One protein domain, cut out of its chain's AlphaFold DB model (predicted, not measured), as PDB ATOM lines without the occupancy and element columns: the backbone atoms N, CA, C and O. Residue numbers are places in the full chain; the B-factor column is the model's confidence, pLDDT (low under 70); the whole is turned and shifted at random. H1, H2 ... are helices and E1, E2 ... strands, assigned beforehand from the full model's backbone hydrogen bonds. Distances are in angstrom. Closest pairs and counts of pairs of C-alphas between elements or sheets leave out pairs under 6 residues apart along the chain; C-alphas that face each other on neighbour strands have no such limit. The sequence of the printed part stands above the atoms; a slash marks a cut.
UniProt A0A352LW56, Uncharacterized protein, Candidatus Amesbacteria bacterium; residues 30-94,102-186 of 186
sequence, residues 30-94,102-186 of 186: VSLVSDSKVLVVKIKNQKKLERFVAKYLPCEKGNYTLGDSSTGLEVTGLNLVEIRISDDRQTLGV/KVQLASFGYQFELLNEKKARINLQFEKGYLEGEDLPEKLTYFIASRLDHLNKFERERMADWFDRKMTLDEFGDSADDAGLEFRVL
ATOM      1  N   VAL A  30     322.913 365.724 255.985       90.81
ATOM      2  CA  VAL A  30     322.219 366.644 255.097       90.81
ATOM      3  C   VAL A  30     323.241 367.438 254.304       90.81
ATOM      4  O   VAL A  30     324.282 367.833 254.833       90.81
ATOM      5  N   SER A  31     322.945 367.657 253.032       91.81
ATOM      6  CA  SER A  31     323.678 368.595 252.191       91.81
ATOM      7  C   SER A  31     322.707 369.568 251.551       91.81
ATOM      8  O   SER A  31     321.611 369.174 251.161       91.81
ATOM      9  N   LEU A  32     323.135 370.817 251.402       91.62
ATOM     10  CA  LEU A  32     322.410 371.819 250.640       91.62
ATOM     11  C   LEU A  32     323.269 372.263 249.458       91.62
ATOM     12  O   LEU A  32     324.442 372.597 249.629       91.62
ATOM     13  N   VAL A  33     322.684 372.231 248.266       89.19
ATOM     14  CA  VAL A  33     323.321 372.579 246.993       89.19
ATOM     15  C   VAL A  33     322.438 373.605 246.290       89.19
ATOM     16  O   VAL A  33     321.219 373.455 246.278       89.19
ATOM     17  N   SER A  34     323.031 374.643 245.703       88.25
ATOM     18  CA  SER A  34     322.317 375.590 244.841       88.25
ATOM     19  C   SER A  34     322.973 375.612 243.471       88.25
ATOM     20  O   SER A  34     324.169 375.888 243.381       88.25
ATOM     21  N   ASP A  35     322.183 375.358 242.433       87.25
ATOM     22  CA  ASP A  35     322.587 375.533 241.032       87.25
ATOM     23  C   ASP A  35     321.964 376.790 240.412       87.25
ATOM     24  O   ASP A  35     322.088 377.020 239.208       87.25
ATOM     25  N   SER A  36     321.283 377.601 241.227       84.00
ATOM     26  CA  SER A  36     320.638 378.819 240.754       84.00
ATOM     27  C   SER A  36     321.660 379.823 240.227       84.00
ATOM     28  O   SER A  36     322.694 380.080 240.850       84.00
ATOM     29  N   LYS A  37     321.340 380.444 239.088       85.50
ATOM     30  CA  LYS A  37     322.164 381.506 238.488       85.50
ATOM     31  C   LYS A  37     321.876 382.884 239.069       85.50
ATOM     32  O   LYS A  37     322.625 383.816 238.794       85.50
ATOM     33  N   VAL A  38     320.794 383.017 239.830       82.62
ATOM     34  CA  VAL A  38     320.312 384.292 240.382       82.62
ATOM     35  C   VAL A  38     320.205 384.283 241.909       82.62
ATOM     36  O   VAL A  38     320.050 385.342 242.507       82.62
ATOM     37  N   LEU A  39     320.316 383.117 242.555       85.38
ATOM     38  CA  LEU A  39     320.268 382.960 244.006       85.38
ATOM     39  C   LEU A  39     321.516 382.243 244.526       85.38
ATOM     40  O   LEU A  39     321.755 381.060 244.269       85.38
ATOM     41  N   VAL A  40     322.277 382.941 245.359       87.50
ATOM     42  CA  VAL A  40     323.362 382.356 246.140       87.50
ATOM     43  C   VAL A  40     322.807 381.838 247.458       87.50
ATOM     44  O   VAL A  40     322.175 382.582 248.208       87.50
ATOM     45  N   VAL A  41     323.118 380.579 247.769       89.75
ATOM     46  CA  VAL A  41     322.802 379.960 249.061       89.75
ATOM     47  C   VAL A  41     324.088 379.507 249.730       89.75
ATOM     48  O   VAL A  41     324.918 378.835 249.113       89.75
ATOM     49  N   LYS A  42     324.275 379.885 250.994       90.69
ATOM     50  CA  LYS A  42     325.458 379.523 251.782       90.69
ATOM     51  C   LYS A  42     325.051 378.886 253.096       90.69
ATOM     52  O   LYS A  42     324.230 379.428 253.826       90.69
ATOM     53  N   ILE A  43     325.718 377.789 253.442       92.38
ATOM     54  CA  ILE A  43     325.655 377.220 254.787       92.38
ATOM     55  C   ILE A  43     326.617 378.019 255.668       92.38
ATOM     56  O   ILE A  43     327.836 377.922 255.523       92.38
ATOM     57  N   LYS A  44     326.076 378.829 256.577       94.38
ATOM     58  CA  LYS A  44     326.853 379.599 257.560       94.38
ATOM     59  C   LYS A  44     327.208 378.778 258.783       94.38
ATOM     60  O   LYS A  44     328.255 378.997 259.389       94.38
ATOM     61  N   ASN A  45     326.346 377.833 259.153       93.12
ATOM     62  CA  ASN A  45     326.566 376.980 260.309       93.12
ATOM     63  C   ASN A  45     325.957 375.589 260.094       93.12
ATOM     64  O   ASN A  45     324.752 375.393 260.230       93.12
ATOM     65  N   GLN A  46     326.821 374.606 259.832       90.25
ATOM     66  CA  GLN A  46     326.418 373.218 259.590       90.25
ATOM     67  C   GLN A  46     325.626 372.608 260.761       90.25
ATOM     68  O   GLN A  46     324.664 371.884 260.539       90.25
ATOM     69  N   LYS A  47     325.977 372.928 262.015       90.19
ATOM     70  CA  LYS A  47     325.266 372.397 263.194       90.19
ATOM     71  C   LYS A  47     323.864 372.987 263.338       90.19
ATOM     72  O   LYS A  47     322.970 372.319 263.850       90.19
ATOM     73  N   LYS A  48     323.669 374.251 262.947       92.94
ATOM     74  CA  LYS A  48     322.335 374.864 262.893       92.94
ATOM     75  C   LYS A  48     321.485 374.186 261.817       92.94
ATOM     76  O   LYS A  48     320.395 373.735 262.147       92.94
ATOM     77  N   LEU A  49     322.041 373.975 260.622       90.19
ATOM     78  CA  LEU A  49     321.365 373.250 259.542       90.19
ATOM     79  C   LEU A  49     320.951 371.834 259.962       90.19
ATOM     80  O   LEU A  49     319.807 371.440 259.763       90.19
ATOM     81  N   GLU A  50     321.849 371.078 260.590       89.56
ATOM     82  CA  GLU A  50     321.547 369.725 261.076       89.56
ATOM     83  C   GLU A  50     320.423 369.713 262.120       89.56
ATOM     84  O   GLU A  50     319.550 368.848 262.065       89.56
ATOM     85  N   ARG A  51     320.406 370.679 263.051       89.75
ATOM     86  CA  ARG A  51     319.329 370.811 264.049       89.75
ATOM     87  C   ARG A  51     318.001 371.213 263.419       89.75
ATOM     88  O   ARG A  51     316.978 370.644 263.781       89.75
ATOM     89  N   PHE A  52     318.030 372.161 262.488       89.62
ATOM     90  CA  PHE A  52     316.858 372.586 261.733       89.62
ATOM     91  C   PHE A  52     316.253 371.407 260.970       89.62
ATOM     92  O   PHE A  52     315.074 371.116 261.123       89.62
ATOM     93  N   VAL A  53     317.070 370.639 260.247       89.56
ATOM     94  CA  VAL A  53     316.604 369.450 259.518       89.56
ATOM     95  C   VAL A  53     316.039 368.403 260.471       89.56
ATOM     96  O   VAL A  53     314.973 367.863 260.207       89.56
ATOM     97  N   ALA A  54     316.695 368.157 261.607       87.44
ATOM     98  CA  ALA A  54     316.224 367.189 262.595       87.44
ATOM     99  C   ALA A  54     314.873 367.558 263.242       87.44
ATOM    100  O   ALA A  54     314.205 366.665 263.759       87.44
ATOM    101  N   LYS A  55     314.462 368.837 263.211       85.31
ATOM    102  CA  LYS A  55     313.144 369.295 263.687       85.31
ATOM    103  C   LYS A  55     311.999 368.748 262.828       85.31
ATOM    104  O   LYS A  55     310.937 368.459 263.365       85.31
ATOM    105  N   TYR A  56     312.234 368.596 261.526       84.81
ATOM    106  CA  TYR A  56     311.213 368.228 260.534       84.81
ATOM    107  C   TYR A  56     311.398 366.825 259.962       84.81
ATOM    108  O   TYR A  56     310.441 366.183 259.549       84.81
ATOM    109  N   LEU A  57     312.637 366.337 259.948       86.25
ATOM    110  CA  LEU A  57     313.010 365.038 259.420       86.25
ATOM    111  C   LEU A  57     313.818 364.272 260.478       86.25
ATOM    112  O   LEU A  57     315.054 364.356 260.504       86.25
ATOM    113  N   PRO A  58     313.144 363.541 261.383       85.56
ATOM    114  CA  PRO A  58     313.806 362.800 262.447       85.56
ATOM    115  C   PRO A  58     314.814 361.780 261.906       85.56
ATOM    116  O   PRO A  58     314.539 361.028 260.973       85.56
ATOM    117  N   CYS A  59     316.000 361.747 262.516       87.44
ATOM    118  CA  CYS A  59     317.024 360.745 262.234       87.44
ATOM    119  C   CYS A  59     316.917 359.599 263.245       87.44
ATOM    120  O   CYS A  59     317.378 359.717 264.384       87.44
ATOM    121  N   GLU A  60     316.362 358.467 262.827       87.06
ATOM    122  CA  GLU A  60     316.178 357.297 263.680       87.06
ATOM    123  C   GLU A  60     317.207 356.218 263.361       87.06
ATOM    124  O   GLU A  60     317.315 355.726 262.235       87.06
ATOM    125  N   LYS A  61     317.992 355.825 264.371       87.81
ATOM    126  CA  LYS A  61     319.025 354.778 264.236       87.81
ATOM    127  C   LYS A  61     319.957 355.014 263.033       87.81
ATOM    128  O   LYS A  61     320.407 354.065 262.392       87.81
ATOM    129  N   GLY A  62     320.228 356.282 262.720       87.88
ATOM    130  CA  GLY A  62     321.093 356.662 261.608       87.88
ATOM    131  C   GLY A  62     320.438 356.692 260.233       87.88
ATOM    132  O   GLY A  62     321.160 356.735 259.235       87.88
ATOM    133  N   ASN A  63     319.105 356.657 260.168       91.25
ATOM    134  CA  ASN A  63     318.364 356.740 258.920       91.25
ATOM    135  C   ASN A  63     317.246 357.788 258.986       91.25
ATOM    136  O   ASN A  63     316.613 357.972 260.021       91.25
ATOM    137  N   TYR A  64     316.994 358.424 257.851       90.94
ATOM    138  CA  TYR A  64     315.791 359.180 257.561       90.94
ATOM    139  C   TYR A  64     314.754 358.284 256.885       90.94
ATOM    140  O   TYR A  64     315.092 357.338 256.156       90.94
ATOM    141  N   THR A  65     313.500 358.665 257.084       88.94
ATOM    142  CA  THR A  65     312.372 358.297 256.234       88.94
ATOM    143  C   THR A  65     311.934 359.565 255.525       88.94
ATOM    144  O   THR A  65     311.695 360.555 256.206       88.94
ATOM    145  N   LEU A  66     311.909 359.566 254.193       86.19
ATOM    146  CA  LEU A  66     311.526 360.715 253.368       86.19
ATOM    147  C   LEU A  66     310.653 360.254 252.196       86.19
ATOM    148  O   LEU A  66     310.841 359.148 251.692       86.19
ATOM    149  N   GLY A  67     309.741 361.097 251.730       75.69
ATOM    150  CA  GLY A  67     308.747 360.732 250.735       75.69
ATOM    151  C   GLY A  67     308.099 361.926 250.044       75.69
ATOM    152  O   GLY A  67     308.404 363.077 250.349       75.69
ATOM    153  N   ASP A  68     307.206 361.621 249.111       72.75
ATOM    154  CA  ASP A  68     306.418 362.568 248.325       72.75
ATOM    155  C   ASP A  68     304.931 362.292 248.569       72.75
ATOM    156  O   ASP A  68     304.406 361.234 248.204       72.75
ATOM    157  N   SER A  69     304.246 363.238 249.211       63.34
ATOM    158  CA  SER A  69     302.831 363.103 249.558       63.34
ATOM    159  C   SER A  69     301.904 363.127 248.348       63.34
ATOM    160  O   SER A  69     300.809 362.568 248.418       63.34
ATOM    161  N   SER A  70     302.330 363.732 247.236       64.06
ATOM    162  CA  SER A  70     301.532 363.814 246.013       64.06
ATOM    163  C   SER A  70     301.422 362.456 245.324       64.06
ATOM    164  O   SER A  70     300.376 362.123 244.765       64.06
ATOM    165  N   THR A  71     302.474 361.641 245.424       66.38
ATOM    166  CA  THR A  71     302.512 360.286 244.863       66.38
ATOM    167  C   THR A  71     302.286 359.200 245.913       66.38
ATOM    168  O   THR A  71     302.126 358.035 245.552       66.38
ATOM    169  N   GLY A  72     302.318 359.548 247.203       68.00
ATOM    170  CA  GLY A  72     302.300 358.595 248.316       68.00
ATOM    171  C   GLY A  72     303.573 357.746 248.414       68.00
ATOM    172  O   GLY A  72     303.539 356.659 248.988       68.00
ATOM    173  N   LEU A  73     304.682 358.199 247.819       74.69
ATOM    174  CA  LEU A  73     305.953 357.476 247.858       74.69
ATOM    175  C   LEU A  73     306.624 357.722 249.206       74.69
ATOM    176  O   LEU A  73     306.809 358.870 249.583       74.69
ATOM    177  N   GLU A  74     307.060 356.668 249.888       84.94
ATOM    178  CA  GLU A  74     307.843 356.764 251.121       84.94
ATOM    179  C   GLU A  74     309.094 355.891 251.003       84.94
ATOM    180  O   GLU A  74     309.030 354.729 250.592       84.94
ATOM    181  N   VAL A  75     310.247 356.453 251.354       87.12
ATOM    182  CA  VAL A  75     311.538 355.771 251.310       87.12
ATOM    183  C   VAL A  75     312.179 355.799 252.686       87.12
ATOM    184  O   VAL A  75     312.480 356.854 253.240       87.12
ATOM    185  N   THR A  76     312.452 354.610 253.215       88.81
ATOM    186  CA  THR A  76     313.110 354.412 254.510       88.81
ATOM    187  C   THR A  76     314.577 354.025 254.330       88.81
ATOM    188  O   THR A  76     315.008 353.549 253.277       88.81
ATOM    189  N   GLY A  77     315.384 354.202 255.381       89.25
ATOM    190  CA  GLY A  77     316.774 353.735 255.378       89.25
ATOM    191  C   GLY A  77     317.761 354.673 254.676       89.25
ATOM    192  O   GLY A  77     318.886 354.249 254.386       89.25
ATOM    193  N   LEU A  78     317.352 355.916 254.406       91.38
ATOM    194  CA  LEU A  78     318.182 356.959 253.808       91.38
ATOM    195  C   LEU A  78     319.200 357.463 254.832       91.38
ATOM    196  O   LEU A  78     318.833 357.779 255.951       91.38
ATOM    197  N   ASN A  79     320.474 357.600 254.475       92.88
ATOM    198  CA  ASN A  79     321.478 358.197 255.368       92.88
ATOM    199  C   ASN A  79     321.930 359.591 254.921       92.88
ATOM    200  O   ASN A  79     322.708 360.239 255.625       92.88
ATOM    201  N   LEU A  80     321.487 360.029 253.742       92.94
ATOM    202  CA  LEU A  80     321.788 361.331 253.176       92.94
ATOM    203  C   LEU A  80     320.551 361.890 252.475       92.94
ATOM    204  O   LEU A  80     320.002 361.252 251.577       92.94
ATOM    205  N   VAL A  81     320.173 363.104 252.854       92.00
ATOM    206  CA  VAL A  81     319.194 363.912 252.125       92.00
ATOM    207  C   VAL A  81     319.903 365.127 251.546       92.00
ATOM    208  O   VAL A  81     320.609 365.849 252.248       92.00
ATOM    209  N   GLU A  82     319.743 365.324 250.243       93.56
ATOM    210  CA  GLU A  82     320.252 366.488 249.526       93.56
ATOM    211  C   GLU A  82     319.108 367.460 249.243       93.56
ATOM    212  O   GLU A  82     318.150 367.114 248.561       93.56
ATOM    213  N   ILE A  83     319.216 368.686 249.740       91.88
ATOM    214  CA  ILE A  83     318.322 369.782 249.375       91.88
ATOM    215  C   ILE A  83     318.991 370.526 248.224       91.88
ATOM    216  O   ILE A  83     320.066 371.102 248.398       91.88
ATOM    217  N   ARG A  84     318.381 370.490 247.044       90.12
ATOM    218  CA  ARG A  84     318.862 371.194 245.855       90.12
ATOM    219  C   ARG A  84     317.969 372.396 245.589       90.12
ATOM    220  O   ARG A  84     316.757 372.252 245.614       90.12
ATOM    221  N   ILE A  85     318.555 373.557 245.332       87.94
ATOM    222  CA  ILE A  85     317.842 374.783 244.962       87.94
ATOM    223  C   ILE A  85     318.196 375.138 243.516       87.94
ATOM    224  O   ILE A  85     319.375 375.197 243.160       87.94
ATOM    225  N   SER A  86     317.180 375.345 242.684       83.50
ATOM    226  CA  SER A  86     317.306 375.587 241.246       83.50
ATOM    227  C   SER A  86     316.329 376.666 240.771       83.50
ATOM    228  O   SER A  86     315.247 376.837 241.328       83.50
ATOM    229  N   ASP A  87     316.710 377.382 239.717       77.75
ATOM    230  CA  ASP A  87     315.869 378.308 238.948       77.75
ATOM    231  C   ASP A  87     315.470 377.737 237.570       77.75
ATOM    232  O   ASP A  87     314.936 378.453 236.719       77.75
ATOM    233  N   ASP A  88     315.731 376.443 237.333       69.06
ATOM    234  CA  ASP A  88     315.350 375.749 236.101       69.06
ATOM    235  C   ASP A  88     313.864 375.341 236.118       69.06
ATOM    236  O   ASP A  88     313.361 374.772 237.086       69.06
ATOM    237  N   ARG A  89     313.156 375.627 235.020       58.94
ATOM    238  CA  ARG A  89     311.683 375.642 234.899       58.94
ATOM    239  C   ARG A  89     311.026 374.261 234.765       58.94
ATOM    240  O   ARG A  89     309.880 374.179 234.328       58.94
ATOM    241  N   GLN A  90     311.726 373.170 235.054       54.22
ATOM    242  CA  GLN A  90     311.329 371.858 234.526       54.22
ATOM    243  C   GLN A  90     310.010 371.295 235.100       54.22
ATOM    244  O   GLN A  90     309.450 370.391 234.485       54.22
ATOM    245  N   THR A  91     309.470 371.831 236.207       53.50
ATOM    246  CA  THR A  91     308.361 371.160 236.930       53.50
ATOM    247  C   THR A  91     307.306 372.074 237.573       53.50
ATOM    248  O   THR A  91     306.551 371.625 238.433       53.50
ATOM    249  N   LEU A  92     307.206 373.349 237.192       55.03
ATOM    250  CA  LEU A  92     306.194 374.245 237.774       55.03
ATOM    251  C   LEU A  92     304.815 374.005 237.137       55.03
ATOM    252  O   LEU A  92     304.543 374.426 236.013       55.03
ATOM    253  N   GLY A  93     303.948 373.280 237.847       48.28
ATOM    254  CA  GLY A  93     302.572 373.008 237.429       48.28
ATOM    255  C   GLY A  93     301.656 374.228 237.574       48.28
ATOM    256  O   GLY A  93     301.726 374.966 238.549       48.28
ATOM    257  N   VAL A  94     300.749 374.436 236.619       46.88
ATOM    258  CA  VAL A  94     299.711 375.478 236.702       46.88
ATOM    259  C   VAL A  94     298.515 374.929 237.483       46.88
ATOM    260  O   VAL A  94     297.850 374.011 237.003       46.88
ATOM    261  N   LYS A 102     292.951 381.817 235.240       38.47
ATOM    262  CA  LYS A 102     294.144 381.034 235.587       38.47
ATOM    263  C   LYS A 102     295.022 381.824 236.569       38.47
ATOM    264  O   LYS A 102     295.838 382.631 236.133       38.47
ATOM    265  N   VAL A 103     294.898 381.569 237.868       39.47
ATOM    266  CA  VAL A 103     295.830 382.109 238.854       39.47
ATOM    267  C   VAL A 103     297.085 381.255 238.747       39.47
ATOM    268  O   VAL A 103     297.113 380.093 239.144       39.47
ATOM    269  N   GLN A 104     298.121 381.802 238.120       41.44
ATOM    270  CA  GLN A 104     299.422 381.154 238.026       41.44
ATOM    271  C   GLN A 104     300.040 381.105 239.433       41.44
ATOM    272  O   GLN A 104     300.745 382.018 239.842       41.44
ATOM    273  N   LEU A 105     299.708 380.070 240.213       45.09
ATOM    274  CA  LEU A 105     300.113 379.965 241.620       45.09
ATOM    275  C   LEU A 105     301.475 379.296 241.853       45.09
ATOM    276  O   LEU A 105     302.002 379.394 242.956       45.09
ATOM    277  N   ALA A 106     302.107 378.670 240.862       49.28
ATOM    278  CA  ALA A 106     303.387 377.996 241.089       49.28
ATOM    279  C   ALA A 106     304.568 378.847 240.617       49.28
ATOM    280  O   ALA A 106     305.211 378.553 239.617       49.28
ATOM    281  N   SER A 107     304.880 379.888 241.385       58.84
ATOM    282  CA  SER A 107     306.192 380.552 241.300       58.84
ATOM    283  C   SER A 107     307.298 379.728 242.001       58.84
ATOM    284  O   SER A 107     308.462 380.127 242.040       58.84
ATOM    285  N   PHE A 108     306.904 378.590 242.588       64.19
ATOM    286  CA  PHE A 108     307.701 377.635 243.342       64.19
ATOM    287  C   PHE A 108     307.158 376.212 243.125       64.19
ATOM    288  O   PHE A 108     305.943 376.013 243.080       64.19
ATOM    289  N   GLY A 109     308.043 375.226 243.015       71.56
ATOM    290  CA  GLY A 109     307.709 373.812 242.877       71.56
ATOM    291  C   GLY A 109     308.796 372.941 243.477       71.56
ATOM    292  O   GLY A 109     309.882 373.416 243.814       71.56
ATOM    293  N   TYR A 110     308.506 371.653 243.625       78.38
ATOM    294  CA  TYR A 110     309.481 370.710 244.144       78.38
ATOM    295  C   TYR A 110     309.385 369.352 243.459       78.38
ATOM    296  O   TYR A 110     308.359 369.007 242.879       78.38
ATOM    297  N   GLN A 111     310.466 368.586 243.549       81.19
ATOM    298  CA  GLN A 111     310.529 367.210 243.082       81.19
ATOM    299  C   GLN A 111     311.323 366.362 244.072       81.19
ATOM    300  O   GLN A 111     312.424 366.740 244.483       81.19
ATOM    301  N   PHE A 112     310.778 365.203 244.430       84.38
ATOM    302  CA  PHE A 112     311.510 364.177 245.157       84.38
ATOM    303  C   PHE A 112     312.202 363.223 244.173       84.38
ATOM    304  O   PHE A 112     311.582 362.679 243.262       84.38
ATOM    305  N   GLU A 113     313.498 362.997 244.367       87.12
ATOM    306  CA  GLU A 113     314.302 362.080 243.560       87.12
ATOM    307  C   GLU A 113     315.003 361.070 244.471       87.12
ATOM    308  O   GLU A 113     315.834 361.433 245.310       87.12
ATOM    309  N   LEU A 114     314.739 359.779 244.270       88.88
ATOM    310  CA  LEU A 114     315.555 358.732 244.874       88.88
ATOM    311  C   LEU A 114     316.817 358.531 244.028       88.88
ATOM    312  O   LEU A 114     316.760 357.970 242.938       88.88
ATOM    313  N   LEU A 115     317.965 358.989 244.529       88.06
ATOM    314  CA  LEU A 115     319.236 358.892 243.804       88.06
ATOM    315  C   LEU A 115     319.861 357.499 243.934       88.06
ATOM    316  O   LEU A 115     320.555 357.041 243.030       88.06
ATOM    317  N   ASN A 116     319.656 356.850 245.080       89.94
ATOM    318  CA  ASN A 116     319.948 355.439 245.332       89.94
ATOM    319  C   ASN A 116     319.286 354.996 246.647       89.94
ATOM    320  O   ASN A 116     318.700 355.800 247.363       89.94
ATOM    321  N   GLU A 117     319.467 353.731 247.022       87.00
ATOM    322  CA  GLU A 117     318.903 353.106 248.230       87.00
ATOM    323  C   GLU A 117     319.256 353.777 249.578       87.00
ATOM    324  O   GLU A 117     318.690 353.415 250.611       87.00
ATOM    325  N   LYS A 118     320.218 354.713 249.608       91.06
ATOM    326  CA  LYS A 118     320.644 355.459 250.807       91.06
ATOM    327  C   LYS A 118     320.570 356.974 250.666       91.06
ATOM    328  O   LYS A 118     320.792 357.663 251.664       91.06
ATOM    329  N   LYS A 119     320.286 357.496 249.474       92.88
ATOM    330  CA  LYS A 119     320.336 358.927 249.183       92.88
ATOM    331  C   LYS A 119     319.093 359.365 248.426       92.88
ATOM    332  O   LYS A 119     318.826 358.867 247.336       92.88
ATOM    333  N   ALA A 120     318.427 360.378 248.962       91.94
ATOM    334  CA  ALA A 120     317.354 361.083 248.281       91.94
ATOM    335  C   ALA A 120     317.721 362.554 248.072       91.94
ATOM    336  O   ALA A 120     318.582 363.103 248.772       91.94
ATOM    337  N   ARG A 121     317.060 363.183 247.107       91.00
ATOM    338  CA  ARG A 121     317.130 364.613 246.846       91.00
ATOM    339  C   ARG A 121     315.730 365.211 246.878       91.00
ATOM    340  O   ARG A 121     314.813 364.678 246.266       91.00
ATOM    341  N   ILE A 122     315.615 366.350 247.545       88.25
ATOM    342  CA  ILE A 122     314.497 367.277 247.410       88.25
ATOM    343  C   ILE A 122     314.996 368.408 246.519       88.25
ATOM    344  O   ILE A 122     315.879 369.168 246.916       88.25
ATOM    345  N   ASN A 123     314.476 368.495 245.304       87.12
ATOM    346  CA  ASN A 123     314.784 369.575 244.381       87.12
ATOM    347  C   ASN A 123     313.726 370.669 244.530       87.12
ATOM    348  O   ASN A 123     312.551 370.406 244.314       87.12
ATOM    349  N   LEU A 124     314.141 371.868 244.915       84.31
ATOM    350  CA  LEU A 124     313.323 373.059 245.103       84.31
ATOM    351  C   LEU A 124     313.537 373.985 243.902       84.31
ATOM    352  O   LEU A 124     314.666 374.404 243.639       84.31
ATOM    353  N   GLN A 125     312.470 374.288 243.171       82.06
ATOM    354  CA  GLN A 125     312.497 375.066 241.930       82.06
ATOM    355  C   GLN A 125     311.725 376.369 242.104       82.06
ATOM    356  O   GLN A 125     310.606 376.352 242.609       82.06
ATOM    357  N   PHE A 126     312.299 377.487 241.665       76.19
ATOM    358  CA  PHE A 126     311.703 378.817 241.807       76.19
ATOM    359  C   PHE A 126     311.735 379.572 240.479       76.19
ATOM    360  O   PHE A 126     312.707 379.477 239.729       76.19
ATOM    361  N   GLU A 127     310.715 380.383 240.204       71.56
ATOM    362  CA  GLU A 127     310.809 381.373 239.133       71.56
ATOM    363  C   GLU A 127     311.600 382.595 239.593       71.56
ATOM    364  O   GLU A 127     311.475 383.044 240.731       71.56
ATOM    365  N   LYS A 128     312.357 383.203 238.672       67.00
ATOM    366  CA  LYS A 128     313.135 384.414 238.959       67.00
ATOM    367  C   LYS A 128     312.291 385.526 239.600       67.00
ATOM    368  O   LYS A 128     312.737 386.122 240.569       67.00
ATOM    369  N   GLY A 129     311.072 385.761 239.105       63.50
ATOM    370  CA  GLY A 129     310.182 386.799 239.642       63.50
ATOM    371  C   GLY A 129     309.729 386.554 241.086       63.50
ATOM    372  O   GLY A 129     309.311 387.485 241.758       63.50
ATOM    373  N   TYR A 130     309.852 385.324 241.592       66.94
ATOM    374  CA  TYR A 130     309.556 384.994 242.987       66.94
ATOM    375  C   TYR A 130     310.704 385.329 243.944       66.94
ATOM    376  O   TYR A 130     310.497 385.476 245.148       66.94
ATOM    377  N   LEU A 131     311.921 385.439 243.408       68.19
ATOM    378  CA  LEU A 131     313.124 385.770 244.167       68.19
ATOM    379  C   LEU A 131     313.236 387.278 244.445       68.19
ATOM    380  O   LEU A 131     314.101 387.704 245.201       68.19
ATOM    381  N   GLU A 132     312.359 388.089 243.855       61.78
ATOM    382  CA  GLU A 132     312.308 389.537 244.028       61.78
ATOM    383  C   GLU A 132     311.285 389.872 245.136       61.78
ATOM    384  O   GLU A 132     310.095 390.055 244.884       61.78
ATOM    385  N   GLY A 133     311.727 389.888 246.399       64.12
ATOM    386  CA  GLY A 133     310.886 390.247 247.550       64.12
ATOM    387  C   GLY A 133     311.667 390.374 248.861       64.12
ATOM    388  O   GLY A 133     312.701 389.729 249.026       64.12
ATOM    389  N   GLU A 134     311.170 391.202 249.787       63.28
ATOM    390  CA  GLU A 134     311.870 391.550 251.040       63.28
ATOM    391  C   GLU A 134     312.046 390.350 251.993       63.28
ATOM    392  O   GLU A 134     313.078 390.250 252.646       63.28
ATOM    393  N   ASP A 135     311.131 389.373 251.965       75.06
ATOM    394  CA  ASP A 135     311.142 388.204 252.869       75.06
ATOM    395  C   ASP A 135     311.671 386.911 252.223       75.06
ATOM    396  O   ASP A 135     311.211 385.795 252.504       75.06
ATOM    397  N   LEU A 136     312.560 387.031 251.236       77.88
ATOM    398  CA  LEU A 136     313.074 385.867 250.512       77.88
ATOM    399  C   LEU A 136     313.739 384.816 251.432       77.88
ATOM    400  O   LEU A 136     313.436 383.630 251.262       77.88
ATOM    401  N   PRO A 137     314.630 385.183 252.376       82.25
ATOM    402  CA  PRO A 137     315.285 384.210 253.252       82.25
ATOM    403  C   PRO A 137     314.295 383.356 254.051       82.25
ATOM    404  O   PRO A 137     314.450 382.136 254.157       82.25
ATOM    405  N   GLU A 138     313.253 383.981 254.577       80.56
ATOM    406  CA  GLU A 138     312.222 383.363 255.402       80.56
ATOM    407  C   GLU A 138     311.340 382.446 254.550       80.56
ATOM    408  O   GLU A 138     311.113 381.292 254.919       80.56
ATOM    409  N   LYS A 139     310.938 382.890 253.350       78.31
ATOM    410  CA  LYS A 139     310.194 382.054 252.391       78.31
ATOM    411  C   LYS A 139     310.967 380.794 252.015       78.31
ATOM    412  O   LYS A 139     310.413 379.697 252.039       78.31
ATOM    413  N   LEU A 140     312.249 380.922 251.677       83.06
ATOM    414  CA  LEU A 140     313.080 379.773 251.307       83.06
ATOM    415  C   LEU A 140     313.264 378.807 252.478       83.06
ATOM    416  O   LEU A 140     313.186 377.592 252.291       83.06
ATOM    417  N   THR A 141     313.444 379.336 253.687       86.94
ATOM    418  CA  THR A 141     313.539 378.529 254.911       86.94
ATOM    419  C   THR A 141     312.239 377.762 255.164       86.94
ATOM    420  O   THR A 141     312.278 376.550 255.394       86.94
ATOM    421  N   TYR A 142     311.092 378.429 255.016       81.19
ATOM    422  CA  TYR A 142     309.770 377.810 255.083       81.19
ATOM    423  C   TYR A 142     309.616 376.662 254.081       81.19
ATOM    424  O   TYR A 142     309.206 375.557 254.446       81.19
ATOM    425  N   PHE A 143     309.989 376.883 252.820       80.88
ATOM    426  CA  PHE A 143     309.849 375.856 251.792       80.88
ATOM    427  C   PHE A 143     310.699 374.622 252.079       80.88
ATOM    428  O   PHE A 143     310.192 373.505 251.949       80.88
ATOM    429  N   ILE A 144     311.939 374.809 252.533       87.31
ATOM    430  CA  ILE A 144     312.797 373.697 252.949       87.31
ATOM    431  C   ILE A 144     312.135 372.913 254.090       87.31
ATOM    432  O   ILE A 144     311.988 371.696 253.971       87.31
ATOM    433  N   ALA A 145     311.693 373.587 255.157       85.44
ATOM    434  CA  ALA A 145     311.017 372.934 256.281       85.44
ATOM    435  C   ALA A 145     309.782 372.147 255.829       85.44
ATOM    436  O   ALA A 145     309.635 370.976 256.173       85.44
ATOM    437  N   SER A 146     308.943 372.756 254.986       78.06
ATOM    438  CA  SER A 146     307.704 372.135 254.513       78.06
ATOM    439  C   SER A 146     307.932 370.839 253.734       78.06
ATOM    440  O   SER A 146     307.107 369.938 253.822       78.06
ATOM    441  N   ARG A 147     309.042 370.722 252.986       81.12
ATOM    442  CA  ARG A 147     309.367 369.492 252.242       81.12
ATOM    443  C   ARG A 147     310.058 368.439 253.095       81.12
ATOM    444  O   ARG A 147     309.956 367.253 252.804       81.12
ATOM    445  N   LEU A 148     310.783 368.859 254.127       83.06
ATOM    446  CA  LEU A 148     311.346 367.928 255.099       83.06
ATOM    447  C   LEU A 148     310.226 367.279 255.926       83.06
ATOM    448  O   LEU A 148     310.258 366.071 256.155       83.06
ATOM    449  N   ASP A 149     309.199 368.050 256.285       79.50
ATOM    450  CA  ASP A 149     308.072 367.598 257.105       79.50
ATOM    451  C   ASP A 149     306.940 366.911 256.313       79.50
ATOM    452  O   ASP A 149     305.750 367.162 256.514       79.50
ATOM    453  N   HIS A 150     307.311 366.028 255.385       67.44
ATOM    454  CA  HIS A 150     306.376 365.304 254.513       67.44
ATOM    455  C   HIS A 150     305.418 364.340 255.258       67.44
ATOM    456  O   HIS A 150     304.385 363.964 254.708       67.44
ATOM    457  N   LEU A 151     305.735 363.930 256.499       55.47
ATOM    458  CA  LEU A 151     304.927 362.974 257.282       55.47
ATOM    459  C   LEU A 151     304.104 363.614 258.402       55.47
ATOM    460  O   LEU A 151     303.037 363.085 258.727       55.47
ATOM    461  N   ASN A 152     304.532 364.734 259.002       48.69
ATOM    462  CA  ASN A 152     303.835 365.291 260.164       48.69
ATOM    463  C   ASN A 152     303.032 366.539 259.806       48.69
ATOM    464  O   ASN A 152     303.490 367.642 260.034       48.69
ATOM    465  N   LYS A 153     301.778 366.385 259.355       45.81
ATOM    466  CA  LYS A 153     300.717 367.433 259.333       45.81
ATOM    467  C   LYS A 153     300.989 368.766 258.594       45.81
ATOM    468  O   LYS A 153     300.022 369.452 258.263       45.81
ATOM    469  N   PHE A 154     302.230 369.138 258.303       48.72
ATOM    470  CA  PHE A 154     302.639 370.445 257.797       48.72
ATOM    471  C   PHE A 154     302.118 370.683 256.380       48.72
ATOM    472  O   PHE A 154     301.694 371.787 256.047       48.72
ATOM    473  N   GLU A 155     302.080 369.633 255.559       52.53
ATOM    474  CA  GLU A 155     301.748 369.763 254.141       52.53
ATOM    475  C   GLU A 155     300.265 369.964 253.819       52.53
ATOM    476  O   GLU A 155     299.969 370.497 252.754       52.53
ATOM    477  N   ARG A 156     299.318 369.568 254.683       51.06
ATOM    478  CA  ARG A 156     297.886 369.699 254.342       51.06
ATOM    479  C   ARG A 156     297.209 370.917 254.951       51.06
ATOM    480  O   ARG A 156     296.542 371.640 254.225       51.06
ATOM    481  N   GLU A 157     297.385 371.163 256.246       50.16
ATOM    482  CA  GLU A 157     296.676 372.259 256.928       50.16
ATOM    483  C   GLU A 157     297.457 373.579 256.818       50.16
ATOM    484  O   GLU A 157     296.937 374.567 256.308       50.16
ATOM    485  N   ARG A 158     298.752 373.584 257.162       51.28
ATOM    486  CA  ARG A 158     299.554 374.825 257.181       51.28
ATOM    487  C   ARG A 158     299.974 375.308 255.795       51.28
ATOM    488  O   ARG A 158     300.168 376.501 255.599       51.28
ATOM    489  N   MET A 159     300.100 374.402 254.827       52.66
ATOM    490  CA  MET A 159     300.419 374.768 253.446       52.66
ATOM    491  C   MET A 159     299.265 375.543 252.796       52.66
ATOM    492  O   MET A 159     299.515 376.561 252.156       52.66
ATOM    493  N   ALA A 160     298.018 375.105 253.017       54.19
ATOM    494  CA  ALA A 160     296.823 375.834 252.596       54.19
ATOM    495  C   ALA A 160     296.722 377.186 253.314       54.19
ATOM    496  O   ALA A 160     296.566 378.205 252.652       54.19
ATOM    497  N   ASP A 161     296.926 377.224 254.635       55.19
ATOM    498  CA  ASP A 161     296.911 378.476 255.403       55.19
ATOM    499  C   ASP A 161     298.014 379.459 254.974       55.19
ATOM    500  O   ASP A 161     297.797 380.668 254.961       55.19
ATOM    501  N   TRP A 162     299.185 378.972 254.560       53.75
ATOM    502  CA  TRP A 162     300.254 379.810 254.010       53.75
ATOM    503  C   TRP A 162     299.898 380.398 252.642       53.75
ATOM    504  O   TRP A 162     300.060 381.599 252.420       53.75
ATOM    505  N   PHE A 163     299.388 379.573 251.720       53.69
ATOM    506  CA  PHE A 163     298.947 380.048 250.404       53.69
ATOM    507  C   PHE A 163     297.741 380.996 250.509       53.69
ATOM    508  O   PHE A 163     297.692 381.992 249.787       53.69
ATOM    509  N   ASP A 164     296.850 380.760 251.473       54.53
ATOM    510  CA  ASP A 164     295.720 381.628 251.820       54.53
ATOM    511  C   ASP A 164     296.138 382.882 252.617       54.53
ATOM    512  O   ASP A 164     295.280 383.691 252.979       54.53
ATOM    513  N   ARG A 165     297.438 383.067 252.911       54.22
ATOM    514  CA  ARG A 165     298.000 384.149 253.755       54.22
ATOM    515  C   ARG A 165     297.417 384.220 255.173       54.22
ATOM    516  O   ARG A 165     297.496 385.261 255.823       54.22
ATOM    517  N   LYS A 166     296.826 383.129 255.654       47.75
ATOM    518  CA  LYS A 166     296.333 382.960 257.029       47.75
ATOM    519  C   LYS A 166     297.456 382.670 258.018       47.75
ATOM    520  O   LYS A 166     297.225 382.805 259.211       47.75
ATOM    521  N   MET A 167     298.629 382.274 257.521       56.78
ATOM    522  CA  MET A 167     299.844 382.134 258.314       56.78
ATOM    523  C   MET A 167     300.902 383.138 257.846       56.78
ATOM    524  O   MET A 167     301.212 383.191 256.652       56.78
ATOM    525  N   THR A 168     301.449 383.938 258.761       56.62
ATOM    526  CA  THR A 168     302.520 384.907 258.460       56.62
ATOM    527  C   THR A 168     303.910 384.279 258.615       56.62
ATOM    528  O   THR A 168     304.078 383.250 259.270       56.62
ATOM    529  N   LEU A 169     304.938 384.906 258.025       58.59
ATOM    530  CA  LEU A 169     306.346 384.501 258.198       58.59
ATOM    531  C   LEU A 169     306.760 384.480 259.678       58.59
ATOM    532  O   LEU A 169     307.521 383.605 260.086       58.59
ATOM    533  N   ASP A 170     306.189 385.369 260.489       58.34
ATOM    534  CA  ASP A 170     306.435 385.430 261.932       58.34
ATOM    535  C   ASP A 170     305.869 384.205 262.675       58.34
ATOM    536  O   ASP A 170     306.457 383.731 263.647       58.34
ATOM    537  N   GLU A 171     304.755 383.641 262.202       64.12
ATOM    538  CA  GLU A 171     304.118 382.453 262.794       64.12
ATOM    539  C   GLU A 171     304.805 381.134 262.405       64.12
ATOM    540  O   GLU A 171     304.576 380.095 263.040       64.12
ATOM    541  N   PHE A 172     305.656 381.151 261.372       66.69
ATOM    542  CA  PHE A 172     306.495 380.008 261.008       66.69
ATOM    543  C   PHE A 172     307.584 379.754 262.062       66.69
ATOM    544  O   PHE A 172     307.827 378.600 262.420       66.69
ATOM    545  N   GLY A 173     308.164 380.821 262.620       70.25
ATOM    546  CA  GLY A 173     309.013 380.761 263.813       70.25
ATOM    547  C   GLY A 173     310.451 380.263 263.613       70.25
ATOM    548  O   GLY A 173     311.178 380.189 264.601       70.25
ATOM    549  N   ASP A 174     310.882 379.945 262.386       81.38
ATOM    550  CA  ASP A 174     312.288 379.657 262.068       81.38
ATOM    551  C   ASP A 174     312.817 380.627 261.004       81.38
ATOM    552  O   ASP A 174     312.264 380.748 259.910       81.38
ATOM    553  N   SER A 175     313.921 381.302 261.316       86.19
ATOM    554  CA  SER A 175     314.605 382.203 260.386       86.19
ATOM    555  C   SER A 175     315.698 381.488 259.582       86.19
ATOM    556  O   SER A 175     316.166 380.401 259.942       86.19
ATOM    557  N   ALA A 176     316.185 382.132 258.517       88.00
ATOM    558  CA  ALA A 176     317.359 381.641 257.793       88.00
ATOM    559  C   ALA A 176     318.592 381.517 258.711       88.00
ATOM    560  O   ALA A 176     319.350 380.550 258.596       88.00
ATOM    561  N   ASP A 177     318.769 382.435 259.673       90.12
ATOM    562  CA  ASP A 177     319.859 382.334 260.649       90.12
ATOM    563  C   ASP A 177     319.679 381.132 261.584       90.12
ATOM    564  O   ASP A 177     320.662 380.443 261.868       90.12
ATOM    565  N   ASP A 178     318.460 380.818 262.029       88.44
ATOM    566  CA  ASP A 178     318.187 379.626 262.848       88.44
ATOM    567  C   ASP A 178     318.491 378.334 262.088       88.44
ATOM    568  O   ASP A 178     319.089 377.406 262.646       88.44
ATOM    569  N   ALA A 179     318.183 378.320 260.789       88.69
ATOM    570  CA  ALA A 179     318.547 377.248 259.869       88.69
ATOM    571  C   ALA A 179     320.051 377.209 259.536       88.69
ATOM    572  O   ALA A 179     320.536 376.242 258.946       88.69
ATOM    573  N   GLY A 180     320.828 378.224 259.928       92.38
ATOM    574  CA  GLY A 180     322.255 378.323 259.616       92.38
ATOM    575  C   GLY A 180     322.533 378.593 258.140       92.38
ATOM    576  O   GLY A 180     323.581 378.173 257.635       92.38
ATOM    577  N   LEU A 181     321.608 379.266 257.461       93.06
ATOM    578  CA  LEU A 181     321.624 379.564 256.037       93.06
ATOM    579  C   LEU A 181     321.730 381.073 255.794       93.06
ATOM    580  O   LEU A 181     321.263 381.895 256.572       93.06
ATOM    581  N   GLU A 182     322.347 381.434 254.676       91.06
ATOM    582  CA  GLU A 182     322.281 382.776 254.106       91.06
ATOM    583  C   GLU A 182     321.819 382.659 252.658       91.06
ATOM    584  O   GLU A 182     322.363 381.858 251.890       91.06
ATOM    585  N   PHE A 183     320.847 383.492 252.300       88.06
ATOM    586  CA  PHE A 183     320.313 383.622 250.953       88.06
ATOM    587  C   PHE A 183     320.627 385.016 250.423       88.06
ATOM    588  O   PHE A 183     320.492 386.005 251.144       88.06
ATOM    589  N   ARG A 184     321.059 385.106 249.165       85.62
ATOM    590  CA  ARG A 184     321.334 386.385 248.508       85.62
ATOM    591  C   ARG A 184     320.995 386.323 247.025       85.62
ATOM    592  O   ARG A 184     321.513 385.462 246.320       85.62
ATOM    593  N   VAL A 185     320.193 387.275 246.561       83.06
ATOM    594  CA  VAL A 185     319.916 387.485 245.132       83.06
ATOM    595  C   VAL A 185     321.112 388.173 244.464       83.06
ATOM    596  O   VAL A 185     321.776 389.009 245.091       83.06
ATOM    597  N   LEU A 186     321.415 387.772 243.229       79.44
ATOM    598  CA  LEU A 186     322.471 388.336 242.381       79.44
ATOM    599  C   LEU A 186     321.971 389.474 241.491       79.44
ATOM    600  O   LEU A 186     320.848 389.358 240.952       79.44
TER     601      LEU A 186
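Overview. This is residues 30 to 94 and 102 to 186 of the 186 residues of an uncharacterized protein of Candidatus Amesbacteria bacterium (UniProt A0A352LW56). A twisted sheet of four strands makes one wall, with helix H2 packed slantwise over it and the hairpin E3 and E4 over one end of the same face, its strands crossed to those beneath. H1 only grazes the large sheet, near its edge strand E1, the small pair E2 and E8 stands at the beginning of H2, where E8 meets it, and H3 and H4 pack on H2. The printed part has 150 residues, with four named helices and eight named strands in the order E1 E2 H1 E3 E4 E5 E6 E7 H2 H3 H4 E8; the class is mixed. The large sheet runs E1 E5 E7 E6 and is mixed, while the two smaller sheets are antiparallel. The whole is compact, with a radius of gyration of the C-alphas of 14.7 A and spans of 41 by 34 by 30 A.

Along the chain. E1, residues 30 to 34, begins at C-alpha 30 (322.219, 366.644, 255.097). E2 is residues 39 to 43, and H1, residues 46 to 56, is 16.0 A long. E3 is residues 64 to 68, E4 residues 73 to 78, and E5, residues 80 to 86, measures 19.1 A. E6, residues 108 to 116, measures 25.4 A, and E7, residues 119 to 126, 22.9 A. H2, residues 136 to 148, is 18.6 A long and begins at C-alpha 136 (313.074, 385.867, 250.512). H3 is residues 154 to 163, H4 residues 169 to 172, and E8, residues 181 to 185, ends at C-alpha 185 (319.916, 387.485, 245.132).

Arrangement. E1 and E5 are parallel, with N 33 and O 83 2.9 A apart, within hydrogen-bond range, as are E5 and E7, with N 84 and O 122 at 2.8 A. E6 and E7 form an antiparallel hairpin, with N 111 and O 123 at 2.9 A. The sheet E3 E4, a hairpin with N 66 and O 75 at 2.9 A, makes a sandwich, two sheets face to face, with the large sheet, their strands at 47 degrees. H2 is on the large sheet at a height of 9.5 A, over E7 and only just over E5, with 3 C-alphas; it runs slantwise, at 36 degrees to E7 on the local plane. H1 only grazes that sheet with residues 46 to 54. H2, the hub, touches H1 at a steep tilt of 56 degrees, closest at the C-alphas of Tyr 56 and Leu 148, 5.4 A. H2 and H3 form a helical hairpin and touch at the C-alphas of Ser 146 and Phe 154, 6.3 A. H2 and H4 only just touch, with 3 pairs of C-alphas within 8 A, the closest those of Glu 138 and Leu 169, 6.6 A. E2 and E8 are antiparallel, with N 42 and O 182 at 2.9 A. The closest C-alphas of H2 and E8 are those of Pro 137 and Phe 183, 5.6 A. O i to N i+4 pairs are within hydrogen-bond range throughout H2, in 6 of 7 in H1 and in 3 of 6 in H3; H4 is too short for such a pair.

Size, cuts and confidence. The C-alphas of Lys 61 and Lys 102 are the two farthest apart, 46.1 A. Residues 95 to 101 are not printed, and C-alphas 94 and 102 are 7.9 A apart across this cut, in the link E5 to E6. Of the links that are printed whole, none is long. The mean pLDDT of the printed part is 76.6, with 48 residues under 70, among them residues 150 to 172.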